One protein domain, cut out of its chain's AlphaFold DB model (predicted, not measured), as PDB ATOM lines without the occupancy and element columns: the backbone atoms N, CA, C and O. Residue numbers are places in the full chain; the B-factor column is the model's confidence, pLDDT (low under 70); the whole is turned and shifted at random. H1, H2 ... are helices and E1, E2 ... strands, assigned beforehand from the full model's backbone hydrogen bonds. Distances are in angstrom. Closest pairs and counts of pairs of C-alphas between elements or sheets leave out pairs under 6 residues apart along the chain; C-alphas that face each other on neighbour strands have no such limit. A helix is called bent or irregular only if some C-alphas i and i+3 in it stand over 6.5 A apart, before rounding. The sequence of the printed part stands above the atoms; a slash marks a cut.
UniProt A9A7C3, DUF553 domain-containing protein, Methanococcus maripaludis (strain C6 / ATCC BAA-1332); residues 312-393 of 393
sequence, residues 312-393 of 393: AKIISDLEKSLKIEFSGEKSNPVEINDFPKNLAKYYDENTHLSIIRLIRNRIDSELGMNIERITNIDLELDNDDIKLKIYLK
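AT A GLANCE: This is residues 312 to 393 of the 393 residues of the protein "DUF553 domain-containing protein" of Methanococcus maripaludis (strain C6 / ATCC BAA-1332) (UniProt A9A7C3). Helices H1 and H3, packed together, cover one face of a three-stranded antiparallel sheet, E1-E3-E2, in two layers; tiny H2 grazes the sheet. The 82 printed residues run H1 E1 H2 H3 E2 E3, class mixed. The whole is compact, radius of gyration of the C-alphas 12.1 A, spanning 33 by 22 by 22 A.

IN THESE COORDINATES: H1, residues 312 to 322, 15.3 A, begins at C-alpha 312 (19.009, 21.400, -20.586). E1 is 334 to 336, H2 343 to 346. H3, 349 to 373, 29.6 A, is irregular: C-alphas 366 and 369 are 9.5 A apart. E2 is 374 to 382, 22.9 A. E3, 385 to 392, 23.0 A, ends at C-alpha 392 (7.816, 33.108, -31.480).

HOW THE PARTS SIT: E2 and E3 form a hairpin (N 380 to O 387, 2.8 A); E1 pairs with E3 (N 334 to O 390, 2.8 A). E1, H2 H3, E2 is a split strand-helix-strand unit, same-way strands with E3 between, its crossover right-handed. H3's height over the sheet is 8.8 A. H1 touches H3 (C-alphas 318 and 356, 6.0 A) at a steep 51 degrees. Every O i to N i+4 pair is within hydrogen-bond range in H1, 14 of 21 in H3; H2 is too short.

THE WHOLE: The printed part has no cut. The link H1 to E1 is long. No printed residue is under 70 in pLDDT.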
ATOM      1  N   ALA A 312      18.100  20.290 -20.315       86.50
ATOM      2  CA  ALA A 312      19.009  21.400 -20.586       86.50
ATOM      3  C   ALA A 312      20.003  21.082 -21.716       86.50
ATOM      4  O   ALA A 312      20.226  21.910 -22.594       86.50
ATOM      5  N   LYS A 313      20.554  19.861 -21.734       90.88
ATOM      6  CA  LYS A 313      21.448  19.394 -22.803       90.88
ATOM      7  C   LYS A 313      20.711  19.310 -24.139       90.88
ATOM      8  O   LYS A 313      21.243  19.742 -25.153       90.88
ATOM      9  N   ILE A 314      19.476  18.804 -24.134       91.75
ATOM     10  CA  ILE A 314      18.635  18.715 -25.331       91.75
ATOM     11  C   ILE A 314      18.330  20.098 -25.893       91.75
ATOM     12  O   ILE A 314      18.533  20.314 -27.081       91.75
ATOM     13  N   ILE A 315      17.897  21.035 -25.048       91.62
ATOM     14  CA  ILE A 315      17.605  22.412 -25.462       91.62
ATOM     15  C   ILE A 315      18.869  23.082 -26.019       91.62
ATOM     16  O   ILE A 315      18.814  23.650 -27.106       91.62
ATOM     17  N   SER A 316      20.017  22.947 -25.345       91.88
ATOM     18  CA  SER A 316      21.287  23.530 -25.808       91.88
ATOM     19  C   SER A 316      21.759  22.959 -27.149       91.88
ATOM     20  O   SER A 316      22.236  23.694 -28.015       91.88
ATOM     21  N   ASP A 317      21.636  21.649 -27.361       93.56
ATOM     22  CA  ASP A 317      22.047  21.038 -28.627       93.56
ATOM     23  C   ASP A 317      21.021  21.273 -29.747       93.56
ATOM     24  O   ASP A 317      21.393  21.349 -30.922       93.56
ATOM     25  N   LEU A 318      19.747  21.463 -29.398       93.12
ATOM     26  CA  LEU A 318      18.705  21.885 -30.328       93.12
ATOM     27  C   LEU A 318      18.928  23.328 -30.801       93.12
ATOM     28  O   LEU A 318      18.842  23.574 -32.001       93.12
ATOM     29  N   GLU A 319      19.285  24.244 -29.898       91.56
ATOM     30  CA  GLU A 319      19.656  25.633 -30.208       91.56
ATOM     31  C   GLU A 319      20.775  25.682 -31.261       91.56
ATOM     32  O   GLU A 319      20.616  26.254 -32.345       91.56
ATOM     33  N   LYS A 320      21.866  24.941 -31.014       93.38
ATOM     34  CA  LYS A 320      22.975  24.790 -31.973       93.38
ATOM     35  C   LYS A 320      22.518  24.185 -33.299       93.38
ATOM     36  O   LYS A 320      22.974  24.609 -34.361       93.38
ATOM     37  N   SER A 321      21.645  23.176 -33.255       92.31
ATOM     38  CA  SER A 321      21.167  22.499 -34.462       92.31
ATOM     39  C   SER A 321      20.232  23.370 -35.307       92.31
ATOM     40  O   SER A 321      20.211  23.197 -36.529       92.31
ATOM     41  N   LEU A 322      19.450  24.251 -34.679       90.19
ATOM     42  CA  LEU A 322      18.563  25.205 -35.349       90.19
ATOM     43  C   LEU A 322      19.311  26.466 -35.810       90.19
ATOM     44  O   LEU A 322      18.827  27.140 -36.713       90.19
ATOM     45  N   LYS A 323      20.506  26.732 -35.260       90.69
ATOM     46  CA  LYS A 323      21.314  27.945 -35.503       90.69
ATOM     47  C   LYS A 323      20.589  29.226 -35.073       90.69
ATOM     48  O   LYS A 323      20.591  30.218 -35.797       90.69
ATOM     49  N   ILE A 324      19.962  29.176 -33.905       87.44
ATOM     50  CA  ILE A 324      19.224  30.290 -33.303       87.44
ATOM     51  C   ILE A 324      19.889  30.610 -31.970       87.44
ATOM     52  O   ILE A 324      20.443  29.712 -31.351       87.44
ATOM     53  N   GLU A 325      19.835  31.866 -31.541       86.31
ATOM     54  CA  GLU A 325      20.155  32.254 -30.168       86.31
ATOM     55  C   GLU A 325      18.846  32.546 -29.438       86.31
ATOM     56  O   GLU A 325      18.059  33.395 -29.877       86.31
ATOM     57  N   PHE A 326      18.576  31.829 -28.349       86.88
ATOM     58  CA  PHE A 326      17.345  32.049 -27.597       86.88
ATOM     59  C   PHE A 326      17.426  33.348 -26.787       86.88
ATOM     60  O   PHE A 326      18.281  33.511 -25.919       86.88
ATOM     61  N   SER A 327      16.494  34.273 -27.033       81.38
ATOM     62  CA  SER A 327      16.386  35.530 -26.277       81.38
ATOM     63  C   SER A 327      15.743  35.337 -24.900       81.38
ATOM     64  O   SER A 327      15.790  36.236 -24.063       81.38
ATOM     65  N   GLY A 328      15.112  34.181 -24.661       77.19
ATOM     66  CA  GLY A 328      14.391  33.874 -23.424       77.19
ATOM     67  C   GLY A 328      12.994  34.500 -23.338       77.19
ATOM     68  O   GLY A 328      12.245  34.178 -22.414       77.19
ATOM     69  N   GLU A 329      12.607  35.336 -24.306       82.44
ATOM     70  CA  GLU A 329      11.275  35.943 -24.383       82.44
ATOM     71  C   GLU A 329      10.200  34.870 -24.606       82.44
ATOM     72  O   GLU A 329      10.270  34.083 -25.556       82.44
ATOM     73  N   LYS A 330       9.195  34.843 -23.725       85.81
ATOM     74  CA  LYS A 330       8.072  33.899 -23.785       85.81
ATOM     75  C   LYS A 330       6.801  34.627 -24.218       85.81
ATOM     76  O   LYS A 330       6.241  35.408 -23.454       85.81
ATOM     77  N   SER A 331       6.370  34.375 -25.451       87.69
ATOM     78  CA  SER A 331       5.078  34.798 -26.005       87.69
ATOM     79  C   SER A 331       4.028  33.680 -25.861       87.69
ATOM     80  O   SER A 331       4.182  32.785 -25.031       87.69
ATOM     81  N   ASN A 332       2.940  33.707 -26.638       89.38
ATOM     82  CA  ASN A 332       2.021  32.567 -26.688       89.38
ATOM     83  C   ASN A 332       2.713  31.388 -27.392       89.38
ATOM     84  O   ASN A 332       3.109  31.541 -28.552       89.38
ATOM     85  N   PRO A 333       2.866  30.228 -26.729       91.69
ATOM     86  CA  PRO A 333       3.596  29.118 -27.311       91.69
ATOM     87  C   PRO A 333       2.780  28.411 -28.396       91.69
ATOM     88  O   PRO A 333       1.570  28.219 -28.270       91.69
ATOM     89  N   VAL A 334       3.477  27.945 -29.427       91.50
ATOM     90  CA  VAL A 334       3.008  26.870 -30.301       91.50
ATOM     91  C   VAL A 334       3.378  25.550 -29.634       91.50
ATOM     92  O   VAL A 334       4.557  25.285 -29.382       91.50
ATOM     93  N   GLU A 335       2.377  24.732 -29.317       92.62
ATOM     94  CA  GLU A 335       2.588  23.427 -28.689       92.62
ATOM     95  C   GLU A 335       2.725  22.322 -29.738       92.62
ATOM     96  O   GLU A 335       1.857  22.150 -30.594       92.62
ATOM     97  N   ILE A 336       3.791  21.528 -29.633       91.38
ATOM     98  CA  ILE A 336       3.990  20.313 -30.424       91.38
ATOM     99  C   ILE A 336       3.991  19.118 -29.471       91.38
ATOM    100  O   ILE A 336       4.896  18.959 -28.650       91.38
ATOM    101  N   ASN A 337       2.980  18.260 -29.624       89.25
ATOM    102  CA  ASN A 337       2.748  17.098 -28.758       89.25
ATOM    103  C   ASN A 337       2.777  15.759 -29.522       89.25
ATOM    104  O   ASN A 337       2.597  14.701 -28.924       89.25
ATOM    105  N   ASP A 338       2.988  15.780 -30.842       87.44
ATOM    106  CA  ASP A 338       2.963  14.587 -31.702       87.44
ATOM    107  C   ASP A 338       4.345  13.913 -31.781       87.44
ATOM    108  O   ASP A 338       4.978  13.826 -32.839       87.44
ATOM    109  N   PHE A 339       4.836  13.479 -30.617       90.00
ATOM    110  CA  PHE A 339       6.062  12.695 -30.469       90.00
ATOM    111  C   PHE A 339       5.748  11.230 -30.122       90.00
ATOM    112  O   PHE A 339       4.684  10.926 -29.575       90.00
ATOM    113  N   PRO A 340       6.667  10.285 -30.407       86.88
ATOM    114  CA  PRO A 340       6.541   8.914 -29.930       86.88
ATOM    115  C   PRO A 340       6.371   8.858 -28.409       86.88
ATOM    116  O   PRO A 340       7.069   9.553 -27.675       86.88
ATOM    117  N   LYS A 341       5.477   7.985 -27.936       87.69
ATOM    118  CA  LYS A 341       5.221   7.827 -26.501       87.69
ATOM    119  C   LYS A 341       6.423   7.270 -25.738       87.69
ATOM    120  O   LYS A 341       7.149   6.422 -26.270       87.69
ATOM    121  N   ASN A 342       6.565   7.678 -24.479       85.12
ATOM    122  CA  ASN A 342       7.623   7.314 -23.537       85.12
ATOM    123  C   ASN A 342       9.035   7.629 -24.058       85.12
ATOM    124  O   ASN A 342       9.993   6.921 -23.749       85.12
ATOM    125  N   LEU A 343       9.180   8.660 -24.891       85.12
ATOM    126  CA  LEU A 343      10.450   8.990 -25.534       85.12
ATOM    127  C   LEU A 343      11.564   9.279 -24.517       85.12
ATOM    128  O   LEU A 343      12.708   8.875 -24.732       85.12
ATOM    129  N   ALA A 344      11.230   9.906 -23.385       85.25
ATOM    130  CA  ALA A 344      12.203  10.212 -22.339       85.25
ATOM    131  C   ALA A 344      12.797   8.955 -21.689       85.25
ATOM    132  O   ALA A 344      13.980   8.929 -21.352       85.25
ATOM    133  N   LYS A 345      12.002   7.884 -21.586       83.25
ATOM    134  CA  LYS A 345      12.429   6.598 -21.025       83.25
ATOM    135  C   LYS A 345      13.528   5.930 -21.854       83.25
ATOM    136  O   LYS A 345      14.349   5.191 -21.312       83.25
ATOM    137  N   TYR A 346      13.543   6.180 -23.160       81.62
ATOM    138  CA  TYR A 346      14.471   5.545 -24.097       81.62
ATOM    139  C   TYR A 346      15.749   6.355 -24.330       81.62
ATOM    140  O   TYR A 346      16.576   5.949 -25.144       81.62
ATOM    141  N   TYR A 347      15.906   7.478 -23.627       87.56
ATOM    142  CA  TYR A 347      17.061   8.353 -23.752       87.56
ATOM    143  C   TYR A 347      18.320   7.738 -23.131       87.56
ATOM    144  O   TYR A 347      18.345   7.399 -21.955       87.56
ATOM    145  N   ASP A 348      19.382   7.676 -23.921       87.75
ATOM    146  CA  ASP A 348      20.773   7.496 -23.509       87.75
ATOM    147  C   ASP A 348      21.715   8.327 -24.404       87.75
ATOM    148  O   ASP A 348      21.280   8.959 -25.371       87.75
ATOM    149  N   GLU A 349      23.017   8.315 -24.107       88.62
ATOM    150  CA  GLU A 349      24.026   9.078 -24.857       88.62
ATOM    151  C   GLU A 349      24.050   8.782 -26.366       88.62
ATOM    152  O   GLU A 349      24.186   9.711 -27.164       88.62
ATOM    153  N   ASN A 350      23.848   7.526 -26.773       90.69
ATOM    154  CA  ASN A 350      23.869   7.106 -28.177       90.69
ATOM    155  C   ASN A 350      22.545   7.404 -28.899       90.69
ATOM    156  O   ASN A 350      22.513   7.571 -30.116       90.69
ATOM    157  N   THR A 351      21.432   7.512 -28.174       92.00
ATOM    158  CA  THR A 351      20.148   7.951 -28.752       92.00
ATOM    159  C   THR A 351      20.005   9.474 -28.808       92.00
ATOM    160  O   THR A 351      19.205   9.963 -29.611       92.00
ATOM    161  N   HIS A 352      20.782  10.232 -28.016       93.19
ATOM    162  CA  HIS A 352      20.654  11.691 -27.860       93.19
ATOM    163  C   HIS A 352      20.576  12.418 -29.201       93.19
ATOM    164  O   HIS A 352      19.600  13.116 -29.466       93.19
ATOM    165  N   LEU A 353      21.548  12.189 -30.089       94.62
ATOM    166  CA  LEU A 353      21.586  12.835 -31.403       94.62
ATOM    167  C   LEU A 353      20.329  12.533 -32.233       94.62
ATOM    168  O   LEU A 353      19.763  13.433 -32.851       94.62
ATOM    169  N   SER A 354      19.862  11.284 -32.221       95.06
ATOM    170  CA  SER A 354      18.663  10.876 -32.955       95.06
ATOM    171  C   SER A 354      17.389  11.547 -32.422       95.06
ATOM    172  O   SER A 354      16.497  11.875 -33.205       95.06
ATOM    173  N   ILE A 355      17.332  11.824 -31.113       94.31
ATOM    174  CA  ILE A 355      16.236  12.556 -30.465       94.31
ATOM    175  C   ILE A 355      16.286  14.040 -30.841       94.31
ATOM    176  O   ILE A 355      15.252  14.599 -31.203       94.31
ATOM    177  N   ILE A 356      17.471  14.666 -30.844       95.06
ATOM    178  CA  ILE A 356      17.627  16.053 -31.317       95.06
ATOM    179  C   ILE A 356      17.124  16.191 -32.752       95.06
ATOM    180  O   ILE A 356      16.354  17.103 -33.052       95.06
ATOM    181  N   ARG A 357      17.516  15.269 -33.638       95.69
ATOM    182  CA  ARG A 357      17.084  15.304 -35.040       95.69
ATOM    183  C   ARG A 357      15.593  15.058 -35.202       95.69
ATOM    184  O   ARG A 357      14.972  15.738 -36.007       95.69
ATOM    185  N   LEU A 358      15.005  14.155 -34.417       95.25
ATOM    186  CA  LEU A 358      13.555  13.963 -34.397       95.25
ATOM    187  C   LEU A 358      12.824  15.261 -34.028       95.25
ATOM    188  O   LEU A 358      11.913  15.673 -34.746       95.25
ATOM    189  N   ILE A 359      13.235  15.908 -32.931       94.69
ATOM    190  CA  ILE A 359      12.622  17.155 -32.455       94.69
ATOM    191  C   ILE A 359      12.782  18.251 -33.504       94.69
ATOM    192  O   ILE A 359      11.793  18.866 -33.894       94.69
ATOM    193  N   ARG A 360      13.998  18.446 -34.021       94.81
ATOM    194  CA  ARG A 360      14.273  19.406 -35.091       94.81
ATOM    195  C   ARG A 360      13.397  19.159 -36.315       94.81
ATOM    196  O   ARG A 360      12.740  20.081 -36.774       94.81
ATOM    197  N   ASN A 361      13.351  17.928 -36.822       93.50
ATOM    198  CA  ASN A 361      12.562  17.597 -38.009       93.50
ATOM    199  C   ASN A 361      11.077  17.903 -37.786       93.50
ATOM    200  O   ASN A 361      10.393  18.332 -38.716       93.50
ATOM    201  N   ARG A 362      10.581  17.733 -36.552       93.38
ATOM    202  CA  ARG A 362       9.208  18.100 -36.214       93.38
ATOM    203  C   ARG A 362       9.000  19.611 -36.188       93.38
ATOM    204  O   ARG A 362       8.037  20.081 -36.787       93.38
ATOM    205  N   ILE A 363       9.909  20.360 -35.572       93.19
ATOM    206  CA  ILE A 363       9.895  21.831 -35.594       93.19
ATOM    207  C   ILE A 363       9.890  22.336 -37.040       93.19
ATOM    208  O   ILE A 363       9.036  23.145 -37.399       93.19
ATOM    209  N   ASP A 364      10.781  21.805 -37.879       91.56
ATOM    210  CA  ASP A 364      10.892  22.179 -39.287       91.56
ATOM    211  C   ASP A 364       9.581  21.899 -40.044       91.56
ATOM    212  O   ASP A 364       9.144  22.719 -40.852       91.56
ATOM    213  N   SER A 365       8.919  20.773 -39.755       91.00
ATOM    214  CA  SER A 365       7.647  20.408 -40.391       91.00
ATOM    215  C   SER A 365       6.463  21.287 -39.976       91.00
ATOM    216  O   SER A 365       5.603  21.561 -40.809       91.00
ATOM    217  N   GLU A 366       6.422  21.737 -38.718       91.00
ATOM    218  CA  GLU A 366       5.312  22.540 -38.183       91.00
ATOM    219  C   GLU A 366       5.491  24.036 -38.481       91.00
ATOM    220  O   GLU A 366       4.523  24.740 -38.766       91.00
ATOM    221  N   LEU A 367       6.728  24.543 -38.431       89.88
ATOM    222  CA  LEU A 367       7.007  25.977 -38.556       89.88
ATOM    223  C   LEU A 367       7.498  26.397 -39.943       89.88
ATOM    224  O   LEU A 367       7.327  27.563 -40.315       89.88
ATOM    225  N   GLY A 368       8.103  25.490 -40.716       87.88
ATOM    226  CA  GLY A 368       8.649  25.790 -42.039       87.88
ATOM    227  C   GLY A 368       9.603  26.989 -42.013       87.88
ATOM    228  O   GLY A 368      10.615  26.981 -41.323       87.88
ATOM    229  N   MET A 369       9.271  28.059 -42.742       80.69
ATOM    230  CA  MET A 369      10.103  29.273 -42.803       80.69
ATOM    231  C   MET A 369      10.116  30.098 -41.501       80.69
ATOM    232  O   MET A 369      10.921  31.012 -41.372       80.69
ATOM    233  N   ASN A 370       9.253  29.799 -40.524       87.06
ATOM    234  CA  ASN A 370       9.171  30.561 -39.271       87.06
ATOM    235  C   ASN A 370      10.191  30.128 -38.206       87.06
ATOM    236  O   ASN A 370      10.159  30.664 -37.101       87.06
ATOM    237  N   ILE A 371      11.097  29.194 -38.515       87.12
ATOM    238  CA  ILE A 371      12.148  28.747 -37.585       87.12
ATOM    239  C   ILE A 371      12.979  29.937 -37.083       87.12
ATOM    240  O   ILE A 371      13.253  30.033 -35.895       87.12
ATOM    241  N   GLU A 372      13.297  30.909 -37.943       86.69
ATOM    242  CA  GLU A 372      14.089  32.097 -37.573       86.69
ATOM    243  C   GLU A 372      13.386  33.024 -36.564       86.69
ATOM    244  O   GLU A 372      14.018  33.892 -35.959       86.69
ATOM    245  N   ARG A 373      12.070  32.857 -36.370       89.56
ATOM    246  CA  ARG A 373      11.272  33.651 -35.425       89.56
ATOM    247  C   ARG A 373      11.232  33.049 -34.025       89.56
ATOM    248  O   ARG A 373      10.632  33.670 -33.150       89.56
ATOM    249  N   ILE A 374      11.824  31.876 -33.807       91.25
ATOM    250  CA  ILE A 374      11.838  31.227 -32.495       91.25
ATOM    251  C   ILE A 374      12.656  32.073 -31.514       91.25
ATOM    252  O   ILE A 374      13.828  32.353 -31.749       91.25
ATOM    253  N   THR A 375      12.037  32.474 -30.404       91.19
ATOM    254  CA  THR A 375      12.695  33.189 -29.298       91.19
ATOM    255  C   THR A 375      13.157  32.250 -28.200       91.19
ATOM    256  O   THR A 375      14.147  32.530 -27.523       91.19
ATOM    257  N   ASN A 376      12.422  31.157 -27.986       92.44
ATOM    258  CA  ASN A 376      12.685  30.206 -26.921       92.44
ATOM    259  C   ASN A 376      11.990  28.862 -27.200       92.44
ATOM    260  O   ASN A 376      10.982  28.807 -27.914       92.44
ATOM    261  N   ILE A 377      12.500  27.788 -26.601       92.06
ATOM    262  CA  ILE A 377      11.902  26.453 -26.626       92.06
ATOM    263  C   ILE A 377      11.923  25.886 -25.206       92.06
ATOM    264  O   ILE A 377      12.990  25.679 -24.632       92.06
ATOM    265  N   ASP A 378      10.749  25.566 -24.663       91.94
ATOM    266  CA  ASP A 378      10.633  24.803 -23.421       91.94
ATOM    267  C   ASP A 378      10.298  23.337 -23.730       91.94
ATOM    268  O   ASP A 378       9.455  23.031 -24.579       91.94
ATOM    269  N   LEU A 379      10.936  22.423 -22.996       91.38
ATOM    270  CA  LEU A 379      10.672  20.988 -23.070       91.38
ATOM    271  C   LEU A 379      10.014  20.497 -21.774       91.38
ATOM    272  O   LEU A 379      10.628  20.409 -20.700       91.38
ATOM    273  N   GLU A 380       8.747  20.123 -21.887       91.31
ATOM    274  CA  GLU A 380       7.950  19.550 -20.812       91.31
ATOM    275  C   GLU A 380       7.911  18.024 -20.922       91.31
ATOM    276  O   GLU A 380       7.976  17.453 -22.008       91.31
ATOM    277  N   LEU A 381       7.855  17.366 -19.763       88.19
ATOM    278  CA  LEU A 381       7.686  15.920 -19.684       88.19
ATOM    279  C   LEU A 381       6.381  15.645 -18.960       88.19
ATOM    280  O   LEU A 381       6.194  16.131 -17.845       88.19
ATOM    281  N   ASP A 382       5.518  14.863 -19.590       86.50
ATOM    282  CA  ASP A 382       4.274  14.373 -19.011       86.50
ATOM    283  C   ASP A 382       4.303  12.846 -19.085       86.50
ATOM    284  O   ASP A 382       4.165  12.284 -20.163       86.50
ATOM    285  N   ASN A 383       4.550  12.170 -17.959       83.00
ATOM    286  CA  ASN A 383       4.649  10.704 -17.899       83.00
ATOM    287  C   ASN A 383       5.609  10.097 -18.949       83.00
ATOM    288  O   ASN A 383       5.239   9.186 -19.678       83.00
ATOM    289  N   ASP A 384       6.837  10.622 -19.037       84.00
ATOM    290  CA  ASP A 384       7.866  10.267 -20.035       84.00
ATOM    291  C   ASP A 384       7.551  10.642 -21.501       84.00
ATOM    292  O   ASP A 384       8.409  10.457 -22.376       84.00
ATOM    293  N   ASP A 385       6.378  11.218 -21.784       87.69
ATOM    294  CA  ASP A 385       6.059  11.822 -23.077       87.69
ATOM    295  C   ASP A 385       6.656  13.232 -23.166       87.69
ATOM    296  O   ASP A 385       6.585  14.025 -22.223       87.69
ATOM    297  N   ILE A 386       7.250  13.555 -24.317       89.25
ATOM    298  CA  ILE A 386       7.803  14.884 -24.587       89.25
ATOM    299  C   ILE A 386       6.697  15.795 -25.113       89.25
ATOM    300  O   ILE A 386       6.026  15.458 -26.089       89.25
ATOM    301  N   LYS A 387       6.574  16.978 -24.511       92.25
ATOM    302  CA  LYS A 387       5.800  18.106 -25.039       92.25
ATOM    303  C   LYS A 387       6.733  19.282 -25.270       92.25
ATOM    304  O   LYS A 387       7.544  19.617 -24.404       92.25
ATOM    305  N   LEU A 388       6.634  19.896 -26.440       93.69
ATOM    306  CA  LEU A 388       7.479  21.020 -26.821       93.69
ATOM    307  C   LEU A 388       6.636  22.293 -26.885       93.69
ATOM    308  O   LEU A 388       5.617  22.320 -27.573       93.69
ATOM    309  N   LYS A 389       7.080  23.348 -26.206       94.25
ATOM    310  CA  LYS A 389       6.487  24.687 -26.294       94.25
ATOM    311  C   LYS A 389       7.462  25.608 -27.004       94.25
ATOM    312  O   LYS A 389       8.561  25.838 -26.505       94.25
ATOM    313  N   ILE A 390       7.061  26.118 -28.163       92.69
ATOM    314  CA  ILE A 390       7.890  27.008 -28.978       92.69
ATOM    315  C   ILE A 390       7.340  28.422 -28.899       92.69
ATOM    316  O   ILE A 390       6.182  28.656 -29.230       92.69
ATOM    317  N   TYR A 391       8.182  29.368 -28.515       93.19
ATOM    318  CA  TYR A 391       7.831  30.779 -28.428       93.19
ATOM    319  C   TYR A 391       8.349  31.510 -29.666       93.19
ATOM    320  O   TYR A 391       9.475  31.268 -30.100       93.19
ATOM    321  N   LEU A 392       7.516  32.372 -30.249       91.31
ATOM    322  CA  LEU A 392       7.816  33.108 -31.480       91.31
ATOM    323  C   LEU A 392       7.788  34.625 -31.235       91.31
ATOM    324  O   LEU A 392       7.018  35.090 -30.390       91.31
ATOM    325  N   LYS A 393       8.588  35.378 -32.001       87.88
ATOM    326  CA  LYS A 393       8.564  36.854 -32.046       87.88
ATOM    327  C   LYS A 393       7.272  37.417 -32.619       87.88
ATOM    328  O   LYS A 393       6.840  36.924 -33.695       87.88
TER     329      LYS A 393